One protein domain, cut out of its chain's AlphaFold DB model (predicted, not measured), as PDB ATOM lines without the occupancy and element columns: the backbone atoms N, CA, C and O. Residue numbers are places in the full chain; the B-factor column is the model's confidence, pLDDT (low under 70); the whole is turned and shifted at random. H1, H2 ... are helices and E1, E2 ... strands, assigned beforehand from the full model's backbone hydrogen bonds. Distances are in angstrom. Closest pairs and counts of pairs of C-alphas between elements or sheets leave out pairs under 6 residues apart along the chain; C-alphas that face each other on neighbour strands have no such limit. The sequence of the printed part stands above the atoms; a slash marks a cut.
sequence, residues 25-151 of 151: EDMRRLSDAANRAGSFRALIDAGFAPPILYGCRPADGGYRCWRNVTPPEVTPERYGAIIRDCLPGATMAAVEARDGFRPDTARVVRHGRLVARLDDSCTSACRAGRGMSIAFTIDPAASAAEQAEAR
ATOM      1  N   GLU A  25       0.180 -19.984 -50.662       92.31
ATOM      2  CA  GLU A  25      -0.113 -21.389 -50.371       92.31
ATOM      3  C   GLU A  25       0.883 -21.997 -49.377       92.31
ATOM      4  O   GLU A  25       0.464 -22.593 -48.386       92.31
ATOM      5  N   ASP A  26       2.182 -21.758 -49.574       91.25
ATOM      6  CA  ASP A  26       3.224 -22.220 -48.657       91.25
ATOM      7  C   ASP A  26       3.094 -21.551 -47.282       91.25
ATOM      8  O   ASP A  26       3.280 -22.202 -46.254       91.25
ATOM      9  N   MET A  27       2.713 -20.266 -47.244       93.00
ATOM     10  CA  MET A  27       2.488 -19.531 -45.988       93.00
ATOM     11  C   MET A  27       1.313 -20.091 -45.206       93.00
ATOM     12  O   MET A  27       1.433 -20.309 -44.000       93.00
ATOM     13  N   ARG A  28       0.202 -20.389 -45.884       93.62
ATOM     14  CA  ARG A  28      -0.943 -21.061 -45.262       93.62
ATOM     15  C   ARG A  28      -0.558 -22.444 -44.756       93.62
ATOM     16  O   ARG A  28      -0.875 -22.766 -43.620       93.62
ATOM     17  N   ARG A  29       0.196 -23.223 -45.536       91.81
ATOM     18  CA  ARG A  29       0.653 -24.559 -45.129       91.81
ATOM     19  C   ARG A  29       1.550 -24.517 -43.889       91.81
ATOM     20  O   ARG A  29       1.360 -25.324 -42.982       91.81
ATOM     21  N   LEU A  30       2.490 -23.570 -43.824       91.38
ATOM     22  CA  LEU A  30       3.285 -23.323 -42.618       91.38
ATOM     23  C   LEU A  30       2.390 -22.898 -41.455       91.38
ATOM     24  O   LEU A  30       2.462 -23.488 -40.388       91.38
ATOM     25  N   SER A  31       1.510 -21.920 -41.645       92.25
ATOM     26  CA  SER A  31       0.600 -21.461 -40.593       92.25
ATOM     27  C   SER A  31      -0.256 -22.598 -40.028       92.25
ATOM     28  O   SER A  31      -0.327 -22.783 -38.815       92.25
ATOM     29  N   ASP A  32      -0.867 -23.400 -40.889       91.06
ATOM     30  CA  ASP A  32      -1.703 -24.532 -40.498       91.06
ATOM     31  C   ASP A  32      -0.930 -25.575 -39.696       91.06
ATOM     32  O   ASP A  32      -1.477 -26.171 -38.766       91.06
ATOM     33  N   ALA A  33       0.338 -25.795 -40.047       89.44
ATOM     34  CA  ALA A  33       1.213 -26.699 -39.323       89.44
ATOM     35  C   ALA A  33       1.721 -26.112 -37.999       89.44
ATOM     36  O   ALA A  33       2.030 -26.874 -37.088       89.44
ATOM     37  N   ALA A  34       1.838 -24.790 -37.867       89.12
ATOM     38  CA  ALA A  34       2.216 -24.160 -36.599       89.12
ATOM     39  C   ALA A  34       1.060 -24.204 -35.596       89.12
ATOM     40  O   ALA A  34       1.273 -24.321 -34.394       89.12
ATOM     41  N   ASN A  35      -0.170 -24.092 -36.100       87.50
ATOM     42  CA  ASN A  35      -1.382 -24.037 -35.289       87.50
ATOM     43  C   ASN A  35      -1.938 -25.420 -34.911       87.50
ATOM     44  O   ASN A  35      -2.880 -25.499 -34.128       87.50
ATOM     45  N   ARG A  36      -1.350 -26.505 -35.423       84.44
ATOM     46  CA  ARG A  36      -1.660 -27.887 -35.042       84.44
ATOM     47  C   ARG A  36      -0.493 -28.474 -34.232       84.44
ATOM     48  O   ARG A  36       0.674 -28.263 -34.561       84.44
ATOM     49  N   ALA A  37      -0.793 -29.201 -33.157       67.81
ATOM     50  CA  ALA A  37       0.239 -29.815 -32.321       67.81
ATOM     51  C   ALA A  37       1.094 -30.805 -33.143       67.81
ATOM     52  O   ALA A  37       0.566 -31.635 -33.883       67.81
ATOM     53  N   GLY A  38       2.426 -30.704 -33.043       65.38
ATOM     54  CA  GLY A  38       3.382 -31.625 -33.682       65.38
ATOM     55  C   GLY A  38       3.565 -31.499 -35.205       65.38
ATOM     56  O   GLY A  38       4.450 -32.148 -35.768       65.38
ATOM     57  N   SER A  39       2.800 -30.660 -35.911       75.25
ATOM     58  CA  SER A  39       2.771 -30.687 -37.385       75.25
ATOM     59  C   SER A  39       3.923 -29.987 -38.105       75.25
ATOM     60  O   SER A  39       4.151 -30.284 -39.278       75.25
ATOM     61  N   PHE A  40       4.710 -29.131 -37.446       81.31
ATOM     62  CA  PHE A  40       5.961 -28.637 -38.046       81.31
ATOM     63  C   PHE A  40       6.936 -29.782 -38.316       81.31
ATOM     64  O   PHE A  40       7.518 -29.861 -39.399       81.31
ATOM     65  N   ARG A  41       7.052 -30.716 -37.364       81.56
ATOM     66  CA  ARG A  41       7.890 -31.906 -37.520       81.56
ATOM     67  C   ARG A  41       7.384 -32.789 -38.659       81.56
ATOM     68  O   ARG A  41       8.186 -33.192 -39.491       81.56
ATOM     69  N   ALA A  42       6.068 -32.985 -38.752       83.62
ATOM     70  CA  ALA A  42       5.455 -33.745 -39.840       83.62
ATOM     71  C   ALA A  42       5.698 -33.116 -41.226       83.62
ATOM     72  O   ALA A  42       5.963 -33.841 -42.181       83.62
ATOM     73  N   LEU A  43       5.660 -31.781 -41.355       85.75
ATOM     74  CA  LEU A  43       6.036 -31.112 -42.610       85.75
ATOM     75  C   LEU A  43       7.506 -31.350 -42.965       85.75
ATOM     76  O   LEU A  43       7.807 -31.637 -44.123       85.75
ATOM     77  N   ILE A  44       8.398 -31.245 -41.975       84.50
ATOM     78  CA  ILE A  44       9.834 -31.477 -42.166       84.50
ATOM     79  C   ILE A  44      10.080 -32.918 -42.631       84.50
ATOM     80  O   ILE A  44      10.795 -33.130 -43.606       84.50
ATOM     81  N   ASP A  45       9.466 -33.903 -41.971       85.00
ATOM     82  CA  ASP A  45       9.617 -35.324 -42.315       85.00
ATOM     83  C   ASP A  45       9.006 -35.671 -43.679       85.00
ATOM     84  O   ASP A  45       9.504 -36.553 -44.374       85.00
ATOM     85  N   ALA A  46       7.982 -34.931 -44.110       85.88
ATOM     86  CA  ALA A  46       7.416 -35.026 -45.454       85.88
ATOM     87  C   ALA A  46       8.285 -34.358 -46.542       85.88
ATOM     88  O   ALA A  46       7.874 -34.304 -47.702       85.88
ATOM     89  N   GLY A  47       9.459 -33.819 -46.190       83.88
ATOM     90  CA  GLY A  47      10.377 -33.174 -47.129       83.88
ATOM     91  C   GLY A  47       9.891 -31.819 -47.640       83.88
ATOM     92  O   GLY A  47      10.370 -31.344 -48.670       83.88
ATOM     93  N   PHE A  48       8.935 -31.184 -46.956       86.56
ATOM     94  CA  PHE A  48       8.500 -29.845 -47.326       86.56
ATOM     95  C   PHE A  48       9.631 -28.841 -47.076       86.56
ATOM     96  O   PHE A  48      10.172 -28.759 -45.978       86.56
ATOM     97  N   ALA A  49       9.962 -28.050 -48.091       82.81
ATOM     98  CA  ALA A  49      10.876 -26.923 -47.983       82.81
ATOM     99  C   ALA A  49      10.189 -25.704 -48.609       82.81
ATOM    100  O   ALA A  49       9.920 -25.731 -49.812       82.81
ATOM    101  N   PRO A  50       9.880 -24.651 -47.832       78.81
ATOM    102  CA  PRO A  50       9.287 -23.449 -48.396       78.81
ATOM    103  C   PRO A  50      10.224 -22.874 -49.471       78.81
ATOM    104  O   PRO A  50      11.411 -22.698 -49.190       78.81
ATOM    105  N   PRO A  51       9.753 -22.567 -50.687       77.75
ATOM    106  CA  PRO A  51      10.584 -21.973 -51.731       77.75
ATOM    107  C   PRO A  51      10.726 -20.459 -51.500       77.75
ATOM    108  O   PRO A  51      10.320 -19.649 -52.328       77.75
ATOM    109  N   ILE A  52      11.244 -20.069 -50.333       76.00
ATOM    110  CA  ILE A  52      11.365 -18.672 -49.904       76.00
ATOM    111  C   ILE A  52      12.830 -18.341 -49.715       76.00
ATOM    112  O   ILE A  52      13.495 -18.946 -48.877       76.00
ATOM    113  N   LEU A  53      13.322 -17.340 -50.442       75.38
ATOM    114  CA  LEU A  53      14.762 -17.113 -50.566       75.38
ATOM    115  C   LEU A  53      15.485 -18.377 -51.094       75.38
ATOM    116  O   LEU A  53      14.904 -19.445 -51.290       75.38
ATOM    117  N   TYR A  54      16.779 -18.262 -51.380       68.06
ATOM    118  CA  TYR A  54      17.542 -19.384 -51.921       68.06
ATOM    119  C   TYR A  54      17.965 -20.347 -50.799       68.06
ATOM    120  O   TYR A  54      18.988 -20.149 -50.158       68.06
ATOM    121  N   GLY A  55      17.192 -21.411 -50.567       73.56
ATOM    122  CA  GLY A  55      17.555 -22.495 -49.649       73.56
ATOM    123  C   GLY A  55      16.982 -22.337 -48.239       73.56
ATOM    124  O   GLY A  55      17.627 -21.799 -47.340       73.56
ATOM    125  N   CYS A  56      15.791 -22.894 -48.035       85.69
ATOM    126  CA  CYS A  56      15.238 -23.157 -46.710       85.69
ATOM    127  C   CYS A  56      15.651 -24.548 -46.233       85.69
ATOM    128  O   CYS A  56      15.597 -25.519 -46.989       85.69
ATOM    129  N   ARG A  57      16.044 -24.656 -44.967       87.44
ATOM    130  CA  ARG A  57      16.399 -25.927 -44.329       87.44
ATOM    131  C   ARG A  57      15.686 -26.064 -42.989       87.44
ATOM    132  O   ARG A  57      15.432 -25.040 -42.349       87.44
ATOM    133  N   PRO A  58      15.391 -27.291 -42.539       87.31
ATOM    134  CA  PRO A  58      14.917 -27.520 -41.180       87.31
ATOM    135  C   PRO A  58      15.908 -26.966 -40.145       87.31
ATOM    136  O   PRO A  58      17.110 -27.210 -40.252       87.31
ATOM    137  N   ALA A  59      15.420 -26.208 -39.162       83.12
ATOM    138  CA  ALA A  59      16.218 -25.634 -38.076       83.12
ATOM    139  C   ALA A  59      15.331 -25.276 -36.872       83.12
ATOM    140  O   ALA A  59      14.239 -24.749 -37.064       83.12
ATOM    141  N   ASP A  60      15.808 -25.525 -35.647       72.69
ATOM    142  CA  ASP A  60      15.192 -25.077 -34.381       72.69
ATOM    143  C   ASP A  60      13.674 -25.331 -34.266       72.69
ATOM    144  O   ASP A  60      12.903 -24.452 -33.885       72.69
ATOM    145  N   GLY A  61      13.217 -26.530 -34.639       76.00
ATOM    146  CA  GLY A  61      11.792 -26.874 -34.592       76.00
ATOM    147  C   GLY A  61      10.945 -26.250 -35.707       76.00
ATOM    148  O   GLY A  61       9.725 -26.359 -35.647       76.00
ATOM    149  N   GLY A  62      11.568 -25.652 -36.728       87.00
ATOM    150  CA  GLY A  62      10.931 -25.174 -37.953       87.00
ATOM    151  C   GLY A  62      11.889 -25.010 -39.120       87.00
ATOM    152  O   GLY A  62      12.571 -25.971 -39.473       87.00
ATOM    153  N   TYR A  63      11.910 -23.841 -39.760       89.56
ATOM    154  CA  TYR A  63      12.695 -23.607 -40.976       89.56
ATOM    155  C   TYR A  63      13.564 -22.365 -40.859       89.56
ATOM    156  O   TYR A  63      13.133 -21.341 -40.334       89.56
ATOM    157  N   ARG A  64      14.763 -22.429 -41.430       89.44
ATOM    158  CA  ARG A  64      15.627 -21.271 -41.644       89.44
ATOM    159  C   ARG A  64      15.974 -21.157 -43.119       89.44
ATOM    160  O   ARG A  64      16.483 -22.103 -43.716       89.44
ATOM    161  N   CYS A  65      15.707 -19.989 -43.677       87.81
ATOM    162  CA  CYS A  65      15.998 -19.612 -45.051       87.81
ATOM    163  C   CYS A  65      17.030 -18.485 -45.035       87.81
ATOM    164  O   CYS A  65      16.961 -17.612 -44.166       87.81
ATOM    165  N   TRP A  66      17.988 -18.487 -45.959       85.00
ATOM    166  CA  TRP A  66      19.015 -17.445 -46.023       85.00
ATOM    167  C   TRP A  66      19.489 -17.206 -47.453       85.00
ATOM    168  O   TRP A  66      19.609 -18.149 -48.224       85.00
ATOM    169  N   ARG A  67      19.790 -15.955 -47.810       81.00
ATOM    170  CA  ARG A  67      20.366 -15.595 -49.113       81.00
ATOM    171  C   ARG A  67      21.285 -14.380 -48.982       81.00
ATOM    172  O   ARG A  67      20.951 -13.428 -48.282       81.00
ATOM    173  N   ASN A  68      22.382 -14.383 -49.738       79.50
ATOM    174  CA  ASN A  68      23.124 -13.165 -50.072       79.50
ATOM    175  C   ASN A  68      22.375 -12.394 -51.168       79.50
ATOM    176  O   ASN A  68      22.169 -12.913 -52.264       79.50
ATOM    177  N   VAL A  69      21.970 -11.168 -50.872       75.12
ATOM    178  CA  VAL A  69      21.222 -10.272 -51.750       75.12
ATOM    179  C   VAL A  69      22.033  -9.010 -52.033       75.12
ATOM    180  O   VAL A  69      22.752  -8.493 -51.172       75.12
ATOM    181  N   THR A  70      21.911  -8.500 -53.251       65.69
ATOM    182  CA  THR A  70      22.412  -7.175 -53.635       65.69
ATOM    183  C   THR A  70      21.306  -6.147 -53.336       65.69
ATOM    184  O   THR A  70      20.126  -6.484 -53.471       65.69
ATOM    185  N   PRO A  71      21.606  -4.918 -52.876       62.69
ATOM    186  CA  PRO A  71      20.558  -3.928 -52.595       62.69
ATOM    187  C   PRO A  71      19.768  -3.541 -53.865       62.69
ATOM    188  O   PRO A  71      20.380  -3.544 -54.933       62.69
ATOM    189  N   PRO A  72      18.484  -3.109 -53.793       62.28
ATOM    190  CA  PRO A  72      17.594  -2.972 -52.628       62.28
ATOM    191  C   PRO A  72      16.381  -3.933 -52.610       62.28
ATOM    192  O   PRO A  72      15.495  -3.776 -51.772       62.28
ATOM    193  N   GLU A  73      16.303  -4.912 -53.510       66.75
ATOM    194  CA  GLU A  73      15.036  -5.590 -53.838       66.75
ATOM    195  C   GLU A  73      14.480  -6.491 -52.720       66.75
ATOM    196  O   GLU A  73      13.262  -6.610 -52.579       66.75
ATOM    197  N   VAL A  74      15.335  -7.051 -51.859       77.56
ATOM    198  CA  VAL A  74      14.933  -8.047 -50.849       77.56
ATOM    199  C   VAL A  74      15.173  -7.525 -49.436       77.56
ATOM    200  O   VAL A  74      16.290  -7.617 -48.932       77.56
ATOM    201  N   THR A  75      14.151  -6.949 -48.799       83.31
ATOM    202  CA  THR A  75      14.234  -6.418 -47.425       83.31
ATOM    203  C   THR A  75      13.317  -7.176 -46.459       83.31
ATOM    204  O   THR A  75      12.273  -7.686 -46.887       83.31
ATOM    205  N   PRO A  76      13.634  -7.199 -45.148       87.88
ATOM    206  CA  PRO A  76      12.737  -7.735 -44.121       87.88
ATOM    207  C   PRO A  76      11.350  -7.092 -44.128       87.88
ATOM    208  O   PRO A  76      10.360  -7.786 -43.937       87.88
ATOM    209  N   GLU A  77      11.266  -5.787 -44.401       88.69
ATOM    210  CA  GLU A  77       9.991  -5.075 -44.544       88.69
ATOM    211  C   GLU A  77       9.164  -5.643 -45.703       88.69
ATOM    212  O   GLU A  77       8.011  -6.023 -45.515       88.69
ATOM    213  N   ARG A  78       9.761  -5.759 -46.898       88.06
ATOM    214  CA  ARG A  78       9.053  -6.219 -48.099       88.06
ATOM    215  C   ARG A  78       8.559  -7.654 -47.945       88.06
ATOM    216  O   ARG A  78       7.396  -7.930 -48.213       88.06
ATOM    217  N   TYR A  79       9.425  -8.569 -47.514       89.88
ATOM    218  CA  TYR A  79       9.032  -9.971 -47.343       89.88
ATOM    219  C   TYR A  79       8.095 -10.153 -46.149       89.88
ATOM    220  O   TYR A  79       7.182 -10.969 -46.227       89.88
ATOM    221  N   GLY A  80       8.268  -9.376 -45.078       92.75
ATOM    222  CA  GLY A  80       7.346  -9.375 -43.948       92.75
ATOM    223  C   GLY A  80       5.937  -8.963 -44.373       92.75
ATOM    224  O   GLY A  80       4.975  -9.656 -44.042       92.75
ATOM    225  N   ALA A  81       5.815  -7.909 -45.187       92.81
ATOM    226  CA  ALA A  81       4.540  -7.483 -45.756       92.81
ATOM    227  C   ALA A  81       3.913  -8.573 -46.640       92.81
ATOM    228  O   ALA A  81       2.749  -8.900 -46.445       92.81
ATOM    229  N   ILE A  82       4.688  -9.213 -47.529       92.19
ATOM    230  CA  ILE A  82       4.181 -10.312 -48.373       92.19
ATOM    231  C   ILE A  82       3.660 -11.479 -47.517       92.19
ATOM    232  O   ILE A  82       2.562 -11.976 -47.753       92.19
ATOM    233  N   ILE A  83       4.416 -11.911 -46.499       94.06
ATOM    234  CA  ILE A  83       3.998 -13.005 -45.604       94.06
ATOM    235  C   ILE A  83       2.719 -12.627 -44.852       94.06
ATOM    236  O   ILE A  83       1.802 -13.444 -44.760       94.06
ATOM    237  N   ARG A  84       2.645 -11.396 -44.332       95.81
ATOM    238  CA  ARG A  84       1.461 -10.876 -43.641       95.81
ATOM    239  C   ARG A  84       0.243 -10.872 -44.564       95.81
ATOM    240  O   ARG A  84      -0.815 -11.341 -44.165       95.81
ATOM    241  N   ASP A  85       0.390 -10.388 -45.790       95.44
ATOM    242  CA  ASP A  85      -0.721 -10.264 -46.737       95.44
ATOM    243  C   ASP A  85      -1.238 -11.643 -47.198       95.44
ATOM    244  O   ASP A  85      -2.420 -11.803 -47.502       95.44
ATOM    245  N   CYS A  86      -0.388 -12.675 -47.170       95.19
ATOM    246  CA  CYS A  86      -0.787 -14.060 -47.409       95.19
ATOM    247  C   CYS A  86      -1.577 -14.712 -46.256       95.19
ATOM    248  O   CYS A  86      -2.162 -15.781 -46.459       95.19
ATOM    249  N   LEU A  87      -1.571 -14.116 -45.060       96.12
ATOM    250  CA  LEU A  87      -2.127 -14.675 -43.827       96.12
ATOM    251  C   LEU A  87      -3.118 -13.680 -43.194       96.12
ATOM    252  O   LEU A  87      -2.717 -12.835 -42.392       96.12
ATOM    253  N   PRO A  88      -4.419 -13.755 -43.530       94.12
ATOM    254  CA  PRO A  88      -5.424 -12.842 -42.990       94.12
ATOM    255  C   PRO A  88      -5.428 -12.824 -41.455       94.12
ATOM    256  O   PRO A  88      -5.585 -13.858 -40.818       94.12
ATOM    257  N   GLY A  89      -5.265 -11.641 -40.858       93.94
ATOM    258  CA  GLY A  89      -5.163 -11.478 -39.401       93.94
ATOM    259  C   GLY A  89      -3.740 -11.589 -38.842       93.94
ATOM    260  O   GLY A  89      -3.550 -11.455 -37.634       93.94
ATOM    261  N   ALA A  90      -2.727 -11.794 -39.689       96.31
ATOM    262  CA  ALA A  90      -1.337 -11.725 -39.268       96.31
ATOM    263  C   ALA A  90      -0.939 -10.299 -38.865       96.31
ATOM    264  O   ALA A  90      -1.359  -9.308 -39.465       96.31
ATOM    265  N   THR A  91      -0.065 -10.201 -37.869       96.56
ATOM    266  CA  THR A  91       0.524  -8.933 -37.422       96.56
ATOM    267  C   THR A  91       1.992  -8.875 -37.803       96.56
ATOM    268  O   THR A  91       2.647  -9.910 -37.893       96.56
ATOM    269  N   MET A  92       2.523  -7.671 -38.018       95.19
ATOM    270  CA  MET A  92       3.947  -7.449 -38.267       95.19
ATOM    271  C   MET A  92       4.467  -6.353 -37.342       95.19
ATOM    272  O   MET A  92       3.830  -5.311 -37.207       95.19
ATOM    273  N   ALA A  93       5.626  -6.582 -36.727       92.94
ATOM    274  CA  ALA A  93       6.287  -5.617 -35.857       92.94
ATOM    275  C   ALA A  93       7.784  -5.511 -36.172       92.94
ATOM    276  O   ALA A  93       8.426  -6.498 -36.541       92.94
ATOM    277  N   ALA A  94       8.339  -4.313 -35.985       89.69
ATOM    278  CA  ALA A  94       9.780  -4.127 -35.879       89.69
ATOM    279  C   ALA A  94      10.259  -4.649 -34.519       89.69
ATOM    280  O   ALA A  94       9.580  -4.482 -33.506       89.69
ATOM    281  N   VAL A  95      11.412  -5.308 -34.507       86.25
ATOM    282  CA  VAL A  95      12.025  -5.864 -33.297       86.25
ATOM    283  C   VAL A  95      13.522  -5.626 -33.336       86.25
ATOM    284  O   VAL A  95      14.078  -5.426 -34.413       86.25
ATOM    285  N   GLU A  96      14.182  -5.729 -32.187       79.56
ATOM    286  CA  GLU A  96      15.640  -5.763 -32.172       79.56
ATOM    287  C   GLU A  96      16.159  -7.003 -32.902       79.56
ATOM    288  O   GLU A  96      15.568  -8.091 -32.848       79.56
ATOM    289  N   ALA A  97      17.268  -6.822 -33.610       71.50
ATOM    290  CA  ALA A  97      17.954  -7.869 -34.346       71.50
ATOM    291  C   ALA A  97      18.685  -8.819 -33.397       71.50
ATOM    292  O   ALA A  97      19.002  -8.470 -32.263       71.50
ATOM    293  N   ARG A  98      18.945 -10.036 -33.875       68.94
ATOM    294  CA  ARG A  98      19.781 -11.007 -33.160       68.94
ATOM    295  C   ARG A  98      21.263 -10.648 -33.276       68.94
ATOM    296  O   ARG A  98      21.654  -9.926 -34.190       68.94
ATOM    297  N   ASP A  99      22.082 -11.202 -32.384       63.00
ATOM    298  CA  ASP A  99      23.539 -11.034 -32.402       63.00
ATOM    299  C   ASP A  99      24.123 -11.291 -33.804       63.00
ATOM    300  O   ASP A  99      23.815 -12.292 -34.453       63.00
ATOM    301  N   GLY A 100      24.951 -10.360 -34.288       58.97
ATOM    302  CA  GLY A 100      25.509 -10.390 -35.647       58.97
ATOM    303  C   GLY A 100      24.618  -9.780 -36.743       58.97
ATOM    304  O   GLY A 100      25.059  -9.698 -37.888       58.97
ATOM    305  N   PHE A 101      23.412  -9.308 -36.408       64.00
ATOM    306  CA  PHE A 101      22.482  -8.581 -37.286       64.00
ATOM    307  C   PHE A 101      22.179  -7.182 -36.701       64.00
ATOM    308  O   PHE A 101      22.346  -6.960 -35.500       64.00
ATOM    309  N   ARG A 102      21.783  -6.191 -37.522       62.69
ATOM    310  CA  ARG A 102      21.567  -4.802 -37.039       62.69
ATOM    311  C   ARG A 102      20.109  -4.540 -36.625       62.69
ATOM    312  O   ARG A 102      19.207  -4.877 -37.395       62.69
ATOM    313  N   PRO A 103      19.863  -3.914 -35.453       57.25
ATOM    314  CA  PRO A 103      18.554  -3.892 -34.790       57.25
ATOM    315  C   PRO A 103      17.440  -3.136 -35.511       57.25
ATOM    316  O   PRO A 103      16.273  -3.425 -35.284       57.25
ATOM    317  N   ASP A 104      17.765  -2.220 -36.413       62.78
ATOM    318  CA  ASP A 104      16.807  -1.403 -37.161       62.78
ATOM    319  C   ASP A 104      16.147  -2.137 -38.344       62.78
ATOM    320  O   ASP A 104      15.155  -1.671 -38.915       62.78
ATOM    321  N   THR A 105      16.658  -3.315 -38.703       73.56
ATOM    322  CA  THR A 105      16.253  -4.014 -39.930       73.56
ATOM    323  C   THR A 105      15.348  -5.218 -39.701       73.56
ATOM    324  O   THR A 105      14.700  -5.661 -40.644       73.56
ATOM    325  N   ALA A 106      15.232  -5.735 -38.476       86.50
ATOM    326  CA  ALA A 106      14.485  -6.964 -38.242       86.50
ATOM    327  C   ALA A 106      12.962  -6.742 -38.225       86.50
ATOM    328  O   ALA A 106      12.449  -5.707 -37.782       86.50
ATOM    329  N   ARG A 107      12.223  -7.744 -38.710       92.62
ATOM    330  CA  ARG A 107      10.756  -7.806 -38.682       92.62
ATOM    331  C   ARG A 107      10.293  -9.143 -38.144       92.62
ATOM    332  O   ARG A 107      10.910 -10.169 -38.403       92.62
ATOM    333  N   VAL A 108       9.187  -9.146 -37.414       94.06
ATOM    334  CA  VAL A 108       8.521 -10.377 -36.988       94.06
ATOM    335  C   VAL A 108       7.074 -10.331 -37.434       94.06
ATOM    336  O   VAL A 108       6.340  -9.425 -37.040       94.06
ATOM    337  N   VAL A 109       6.678 -11.324 -38.223       95.94
ATOM    338  CA  VAL A 109       5.288 -11.589 -38.586       95.94
ATOM    339  C   VAL A 109       4.751 -12.701 -37.689       95.94
ATOM    340  O   VAL A 109       5.405 -13.731 -37.523       95.94
ATOM    341  N   ARG A 110       3.570 -12.500 -37.102       95.69
ATOM    342  CA  ARG A 110       2.881 -13.497 -36.271       95.69
ATOM    343  C   ARG A 110       1.503 -13.812 -36.825       95.69
ATOM    344  O   ARG A 110       0.766 -12.889 -37.164       95.69
ATOM    345  N   HIS A 111       1.142 -15.092 -36.851       94.62
ATOM    346  CA  HIS A 111      -0.197 -15.557 -37.211       94.62
ATOM    347  C   HIS A 111      -0.563 -16.818 -36.418       94.62
ATOM    348  O   HIS A 111      -0.017 -17.901 -36.652       94.62
ATOM    349  N   GLY A 112      -1.464 -16.670 -35.443       91.62
ATOM    350  CA  GLY A 112      -1.681 -17.699 -34.426       91.62
ATOM    351  C   GLY A 112      -0.360 -18.038 -33.734       91.62
ATOM    352  O   GLY A 112       0.311 -17.157 -33.201       91.62
ATOM    353  N   ARG A 113       0.044 -19.305 -33.800       90.50
ATOM    354  CA  ARG A 113       1.300 -19.815 -33.236       90.50
ATOM    355  C   ARG A 113       2.505 -19.688 -34.169       90.50
ATOM    356  O   ARG A 113       3.624 -19.929 -33.724       90.50
ATOM    357  N   LEU A 114       2.303 -19.348 -35.445       92.75
ATOM    358  CA  LEU A 114       3.401 -19.160 -36.392       92.75
ATOM    359  C   LEU A 114       4.135 -17.853 -36.093       92.75
ATOM    360  O   LEU A 114       3.515 -16.790 -36.027       92.75
ATOM    361  N   VAL A 115       5.461 -17.928 -36.019       93.75
ATOM    362  CA  VAL A 115       6.359 -16.776 -35.953       93.75
ATOM    363  C   VAL A 115       7.313 -16.835 -37.141       93.75
ATOM    364  O   VAL A 115       8.091 -17.776 -37.266       93.75
ATOM    365  N   ALA A 116       7.269 -15.825 -38.008       93.94
ATOM    366  CA  ALA A 116       8.254 -15.618 -39.062       93.94
ATOM    367  C   ALA A 116       9.121 -14.413 -38.695       93.94
ATOM    368  O   ALA A 116       8.657 -13.273 -38.709       93.94
ATOM    369  N   ARG A 117      10.380 -14.656 -38.339       93.12
ATOM    370  CA  ARG A 117      11.360 -13.615 -38.037       93.12
ATOM    371  C   ARG A 117      12.249 -13.385 -39.249       93.12
ATOM    372  O   ARG A 117      12.854 -14.326 -39.742       93.12
ATOM    373  N   LEU A 118      12.332 -12.144 -39.699       91.88
ATOM    374  CA  LEU A 118      13.122 -11.703 -40.833       91.88
ATOM    375  C   LEU A 118      14.247 -10.811 -40.311       91.88
ATOM    376  O   LEU A 118      13.969  -9.789 -39.686       91.88
ATOM    377  N   ASP A 119      15.494 -11.189 -40.564       88.56
ATOM    378  CA  ASP A 119      16.684 -10.438 -40.158       88.56
ATOM    379  C   ASP A 119      17.528 -10.088 -41.390       88.56
ATOM    380  O   ASP A 119      17.600 -10.860 -42.352       88.56
ATOM    381  N   ASP A 120      18.196  -8.938 -41.342       84.50
ATOM    382  CA  ASP A 120      19.099  -8.464 -42.386       84.50
ATOM    383  C   ASP A 120      20.470  -8.118 -41.783       84.50
ATOM    384  O   ASP A 120      20.584  -7.475 -40.734       84.50
ATOM    385  N   SER A 121      21.530  -8.649 -42.392       75.12
ATOM    386  CA  SER A 121      22.892  -8.548 -41.882       75.12
ATOM    387  C   SER A 121      23.527  -7.177 -42.138       75.12
ATOM    388  O   SER A 121      24.654  -6.963 -41.690       75.12
ATOM    389  N   CYS A 122      22.878  -6.252 -42.866       66.38
ATOM    390  CA  CYS A 122      23.445  -4.917 -43.081       66.38
ATOM    391  C   CYS A 122      22.444  -3.783 -43.382       66.38
ATOM    392  O   CYS A 122      21.332  -4.003 -43.847       66.38
ATOM    393  N   THR A 123      22.886  -2.534 -43.171       55.25
ATOM    394  CA  THR A 123      22.192  -1.311 -43.609       55.25
ATOM    395  C   THR A 123      22.337  -1.094 -45.126       55.25
ATOM    396  O   THR A 123      23.119  -1.770 -45.800       55.25
ATOM    397  N   SER A 124      21.633  -0.102 -45.682       52.84
ATOM    398  CA  SER A 124      21.688   0.306 -47.103       52.84
ATOM    399  C   SER A 124      23.088   0.688 -47.635       52.84
ATOM    400  O   SER A 124      23.226   0.969 -48.823       52.84
ATOM    401  N   ALA A 125      24.128   0.681 -46.791       50.31
ATOM    402  CA  ALA A 125      25.507   1.048 -47.120       50.31
ATOM    403  C   ALA A 125      26.455  -0.141 -47.409       50.31
ATOM    404  O   ALA A 125      27.618   0.087 -47.753       50.31
ATOM    405  N   CYS A 126      26.015  -1.401 -47.288       58.59
ATOM    406  CA  CYS A 126      26.888  -2.550 -47.559       58.59
ATOM    407  C   CYS A 126      27.184  -2.737 -49.053       58.59
ATOM    408  O   CYS A 126      26.335  -3.182 -49.821       58.59
ATOM    409  N   ARG A 127      28.433  -2.462 -49.451       52.53
ATOM    410  CA  ARG A 127      28.933  -2.658 -50.826       52.53
ATOM    411  C   ARG A 127      29.373  -4.098 -51.141       52.53
ATOM    412  O   ARG A 127      29.590  -4.402 -52.305       52.53
ATOM    413  N   ALA A 128      29.502  -4.974 -50.136       56.28
ATOM    414  CA  ALA A 128      30.053  -6.333 -50.276       56.28
ATOM    415  C   ALA A 128      28.997  -7.463 -50.293       56.28
ATOM    416  O   ALA A 128      29.337  -8.632 -50.131       56.28
ATOM    417  N   GLY A 129      27.722  -7.126 -50.505       63.31
ATOM    418  CA  GLY A 129      26.604  -8.069 -50.411       63.31
ATOM    419  C   GLY A 129      25.991  -8.099 -49.011       63.31
ATOM    420  O   GLY A 129      26.662  -7.872 -48.006       63.31
ATOM    421  N   ARG A 130      24.678  -8.313 -48.957       78.19
ATOM    422  CA  ARG A 130      23.860  -8.268 -47.743       78.19
ATOM    423  C   ARG A 130      23.234  -9.638 -47.513       78.19
ATOM    424  O   ARG A 130      22.698 -10.210 -48.447       78.19
ATOM    425  N   GLY A 131      23.282 -10.187 -46.307       80.38
ATOM    426  CA  GLY A 131      22.630 -11.454 -45.987       80.38
ATOM    427  C   GLY A 131      21.227 -11.216 -45.441       80.38
ATOM    428  O   GLY A 131      21.085 -10.576 -44.407       80.38
ATOM    429  N   MET A 132      20.200 -11.765 -46.082       84.88
ATOM    430  CA  MET A 132      18.848 -11.801 -45.524       84.88
ATOM    431  C   MET A 132      18.539 -13.201 -45.007       84.88
ATOM    432  O   MET A 132      18.827 -14.188 -45.685       84.88
ATOM    433  N   SER A 133      17.928 -13.291 -43.828       87.94
ATOM    434  CA  SER A 133      17.443 -14.551 -43.270       87.94
ATOM    435  C   SER A 133      15.977 -14.472 -42.872       87.94
ATOM    436  O   SER A 133      15.483 -13.415 -42.483       87.94
ATOM    437  N   ILE A 134      15.286 -15.608 -42.971       90.31
ATOM    438  CA  ILE A 134      13.934 -15.789 -42.448       90.31
ATOM    439  C   ILE A 134      13.910 -17.072 -41.625       90.31
ATOM    440  O   ILE A 134      14.257 -18.142 -42.124       90.31
ATOM    441  N   ALA A 135      13.497 -16.969 -40.368       91.44
ATOM    442  CA  ALA A 135      13.262 -18.098 -39.486       91.44
ATOM    443  C   ALA A 135      11.757 -18.264 -39.250       91.44
ATOM    444  O   ALA A 135      11.109 -17.348 -38.748       91.44
ATOM    445  N   PHE A 136      11.219 -19.432 -39.590       91.94
ATOM    446  CA  PHE A 136       9.853 -19.837 -39.278       91.94
ATOM    447  C   PHE A 136       9.875 -20.777 -38.079       91.94
ATOM    448  O   PHE A 136      10.451 -21.862 -38.158       91.94
ATOM    449  N   THR A 137       9.236 -20.376 -36.986       91.06
ATOM    450  CA  THR A 137       9.165 -21.138 -35.733       91.06
ATOM    451  C   THR A 137       7.744 -21.143 -35.178       91.06
ATOM    452  O   THR A 137       6.877 -20.391 -35.628       91.06
ATOM    453  N   ILE A 138       7.512 -21.978 -34.167       88.19
ATOM    454  CA  ILE A 138       6.309 -21.936 -33.332       88.19
ATOM    455  C   ILE A 138       6.604 -21.039 -32.125       88.19
ATOM    456  O   ILE A 138       7.709 -21.091 -31.585       88.19
ATOM    457  N   ASP A 139       5.649 -20.206 -31.711       80.38
ATOM    458  CA  ASP A 139       5.784 -19.396 -30.498       80.38
ATOM    459  C   ASP A 139       6.080 -20.305 -29.281       80.38
ATOM    460  O   ASP A 139       5.266 -21.184 -28.959       80.38
ATOM    461  N   PRO A 140       7.227 -20.125 -28.595       62.41
ATOM    462  CA  PRO A 140       7.610 -20.977 -27.480       62.41
ATOM    463  C   PRO A 140       6.616 -20.910 -26.314       62.41
ATOM    464  O   PRO A 140       6.410 -21.933 -25.658       62.41
ATOM    465  N   ALA A 141       5.937 -19.775 -26.092       58.03
ATOM    466  CA  ALA A 141       4.922 -19.653 -25.043       58.03
ATOM    467  C   ALA A 141       3.718 -20.573 -25.309       58.03
ATOM    468  O   ALA A 141       3.177 -21.179 -24.386       58.03
ATOM    469  N   ALA A 142       3.360 -20.763 -26.581       51.47
ATOM    470  CA  ALA A 142       2.331 -21.715 -26.981       51.47
ATOM    471  C   ALA A 142       2.827 -23.174 -26.954       51.47
ATOM    472  O   ALA A 142       2.029 -24.092 -26.822       51.47
ATOM    473  N   SER A 143       4.136 -23.414 -27.098       49.91
ATOM    474  CA  SER A 143       4.736 -24.762 -27.052       49.91
ATOM    475  C   SER A 143       4.912 -25.325 -25.631       49.91
ATOM    476  O   SER A 143       4.929 -26.542 -25.451       49.91
ATOM    477  N   ALA A 144       5.044 -24.451 -24.626       50.44
ATOM    478  CA  ALA A 144       5.202 -24.838 -23.225       50.44
ATOM    479  C   ALA A 144       3.867 -25.255 -22.583       50.44
ATOM    480  O   ALA A 144       3.843 -26.196 -21.794       50.44
ATOM    481  N   ALA A 145       2.762 -24.602 -22.960       48.22
ATOM    482  CA  ALA A 145       1.417 -24.955 -22.503       48.22
ATOM    483  C   ALA A 145       0.996 -26.366 -22.963       48.22
ATOM    484  O   ALA A 145       0.535 -27.167 -22.159       48.22
ATOM    485  N   GLU A 146       1.264 -26.726 -24.222       45.09
ATOM    486  CA  GLU A 146       0.933 -28.059 -24.750       45.09
ATOM    487  C   GLU A 146       1.788 -29.185 -24.151       45.09
ATOM    488  O   GLU A 146       1.304 -30.297 -23.952       45.09
ATOM    489  N   GLN A 147       3.060 -28.920 -23.833       47.81
ATOM    490  CA  GLN A 147       3.912 -29.897 -23.141       47.81
ATOM    491  C   GLN A 147       3.488 -30.124 -21.683       47.81
ATOM    492  O   GLN A 147       3.843 -31.155 -21.108       47.81
ATOM    493  N   ALA A 148       2.756 -29.177 -21.091       45.75
ATOM    494  CA  ALA A 148       2.185 -29.299 -19.755       45.75
ATOM    495  C   ALA A 148       0.831 -30.034 -19.756       45.75
ATOM    496  O   ALA A 148       0.559 -30.750 -18.803       45.75
ATOM    497  N   GLU A 149       0.016 -29.909 -20.812       45.19
ATOM    498  CA  GLU A 149      -1.261 -30.639 -20.958       45.19
ATOM    499  C   GLU A 149      -1.100 -32.090 -21.443       45.19
ATOM    500  O   GLU A 149      -1.985 -32.914 -21.233       45.19
ATOM    501  N   ALA A 150       0.021 -32.426 -22.087       48.09
ATOM    502  CA  ALA A 150       0.326 -33.789 -22.532       48.09
ATOM    503  C   ALA A 150       0.970 -34.683 -21.444       48.09
ATOM    504  O   ALA A 150       1.471 -35.764 -21.769       48.09
ATOM    505  N   ARG A 151       1.007 -34.233 -20.183       44.88
ATOM    506  CA  ARG A 151       1.540 -34.953 -19.011       44.88
ATOM    507  C   ARG A 151       0.449 -35.190 -17.979       44.88
ATOM    508  O   ARG A 151       0.507 -36.266 -17.346       44.88
TER     509      ARG A 151
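AT A GLANCE: This is residues 25 to 151 of the 151 residues of an uncharacterized protein of Sphingosinicella ginsenosidimutans (UniProt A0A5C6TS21). A twisted antiparallel sheet of six strands has three helices, H1, H2 and H3, over one face and no named helix on the other, while H4 runs on past one end of the sheet as a tail. The sheet's order is E1, E2, E6, E5, E4, E3. The printed part has 127 residues, with four named helices and six named strands in the order H1, H2, E1, E2, H3, E3, E4, E5, E6, H4; the class is mixed, helices and strands. It is compact, with a radius of gyration of the C-alphas of 14.8 A, but elongated, spanning 52 by 28 by 27 A.

HOW THE PARTS SIT: H1, residues 25 to 34, and H2, residues 39 to 45, touch only at the corner by their link, the C-alphas of Ala 33 and Ser 39 being closest at 4.7 A. E1, residues 56 to 59, and E2, residues 62 to 69, form a hairpin, with N 57 and O 64 2.9 A apart, within hydrogen-bond range. After H3, residues 76 to 85, a meander, each strand the antiparallel neighbour of the one before, holds E3, residues 91 to 94, E4, residues 107 to 111, E5, residues 114 to 120, and E6, residues 130 to 138. Within hydrogen-bond range are N 93 and O 108 of E3 and E4, 2.9 A, N 116 and O 109 of E5 and E4, 2.8 A, N 135 and O 117 of E6 and E5, 2.8 A, and N 65 and O 134 of E2 and E6, 2.8 A. H1 lies over E6 and E5 at a height over the sheet of 9.3 A, along the strands. H2 lies over E2 at a height of 9.3 A, slantwise to the strands. H3 lies over E5 and E4 at a height of 7.7 A, along the strands; the closest C-alphas of H3 and E5 are those of Pro 76 and Leu 118, 5.2 A. H4, residues 140 to 149, is not on the sheet. Every O i to N i+4 pair is within hydrogen-bond range in H1, H2 and H3; in H4, 4 of 6 are.

IN THESE COORDINATES: H1 begins at C-alpha 25, (-0.113, -21.389, -50.371), and is 14.2 A long; H2 measures 9.6 A. E1 measures 9.0 A, E2 22.8 A, H3 13.9 A, E3 10.5 A, E4 13.5 A and E5 19.9 A. E6, 26.5 A, starts at C-alpha 130, (23.860, -8.268, -47.743). H4, 14.6 A, ends at C-alpha 149, (-1.261, -30.639, -20.958).

THE WHOLE: The C-alphas of Arg 127 and Arg 151 are the two farthest apart, 53.0 A. The printed part has no cut, and E3 to E4 is the long link. Residues under pLDDT 70 include 98 to 104, 122 to 129 and 140 to 151.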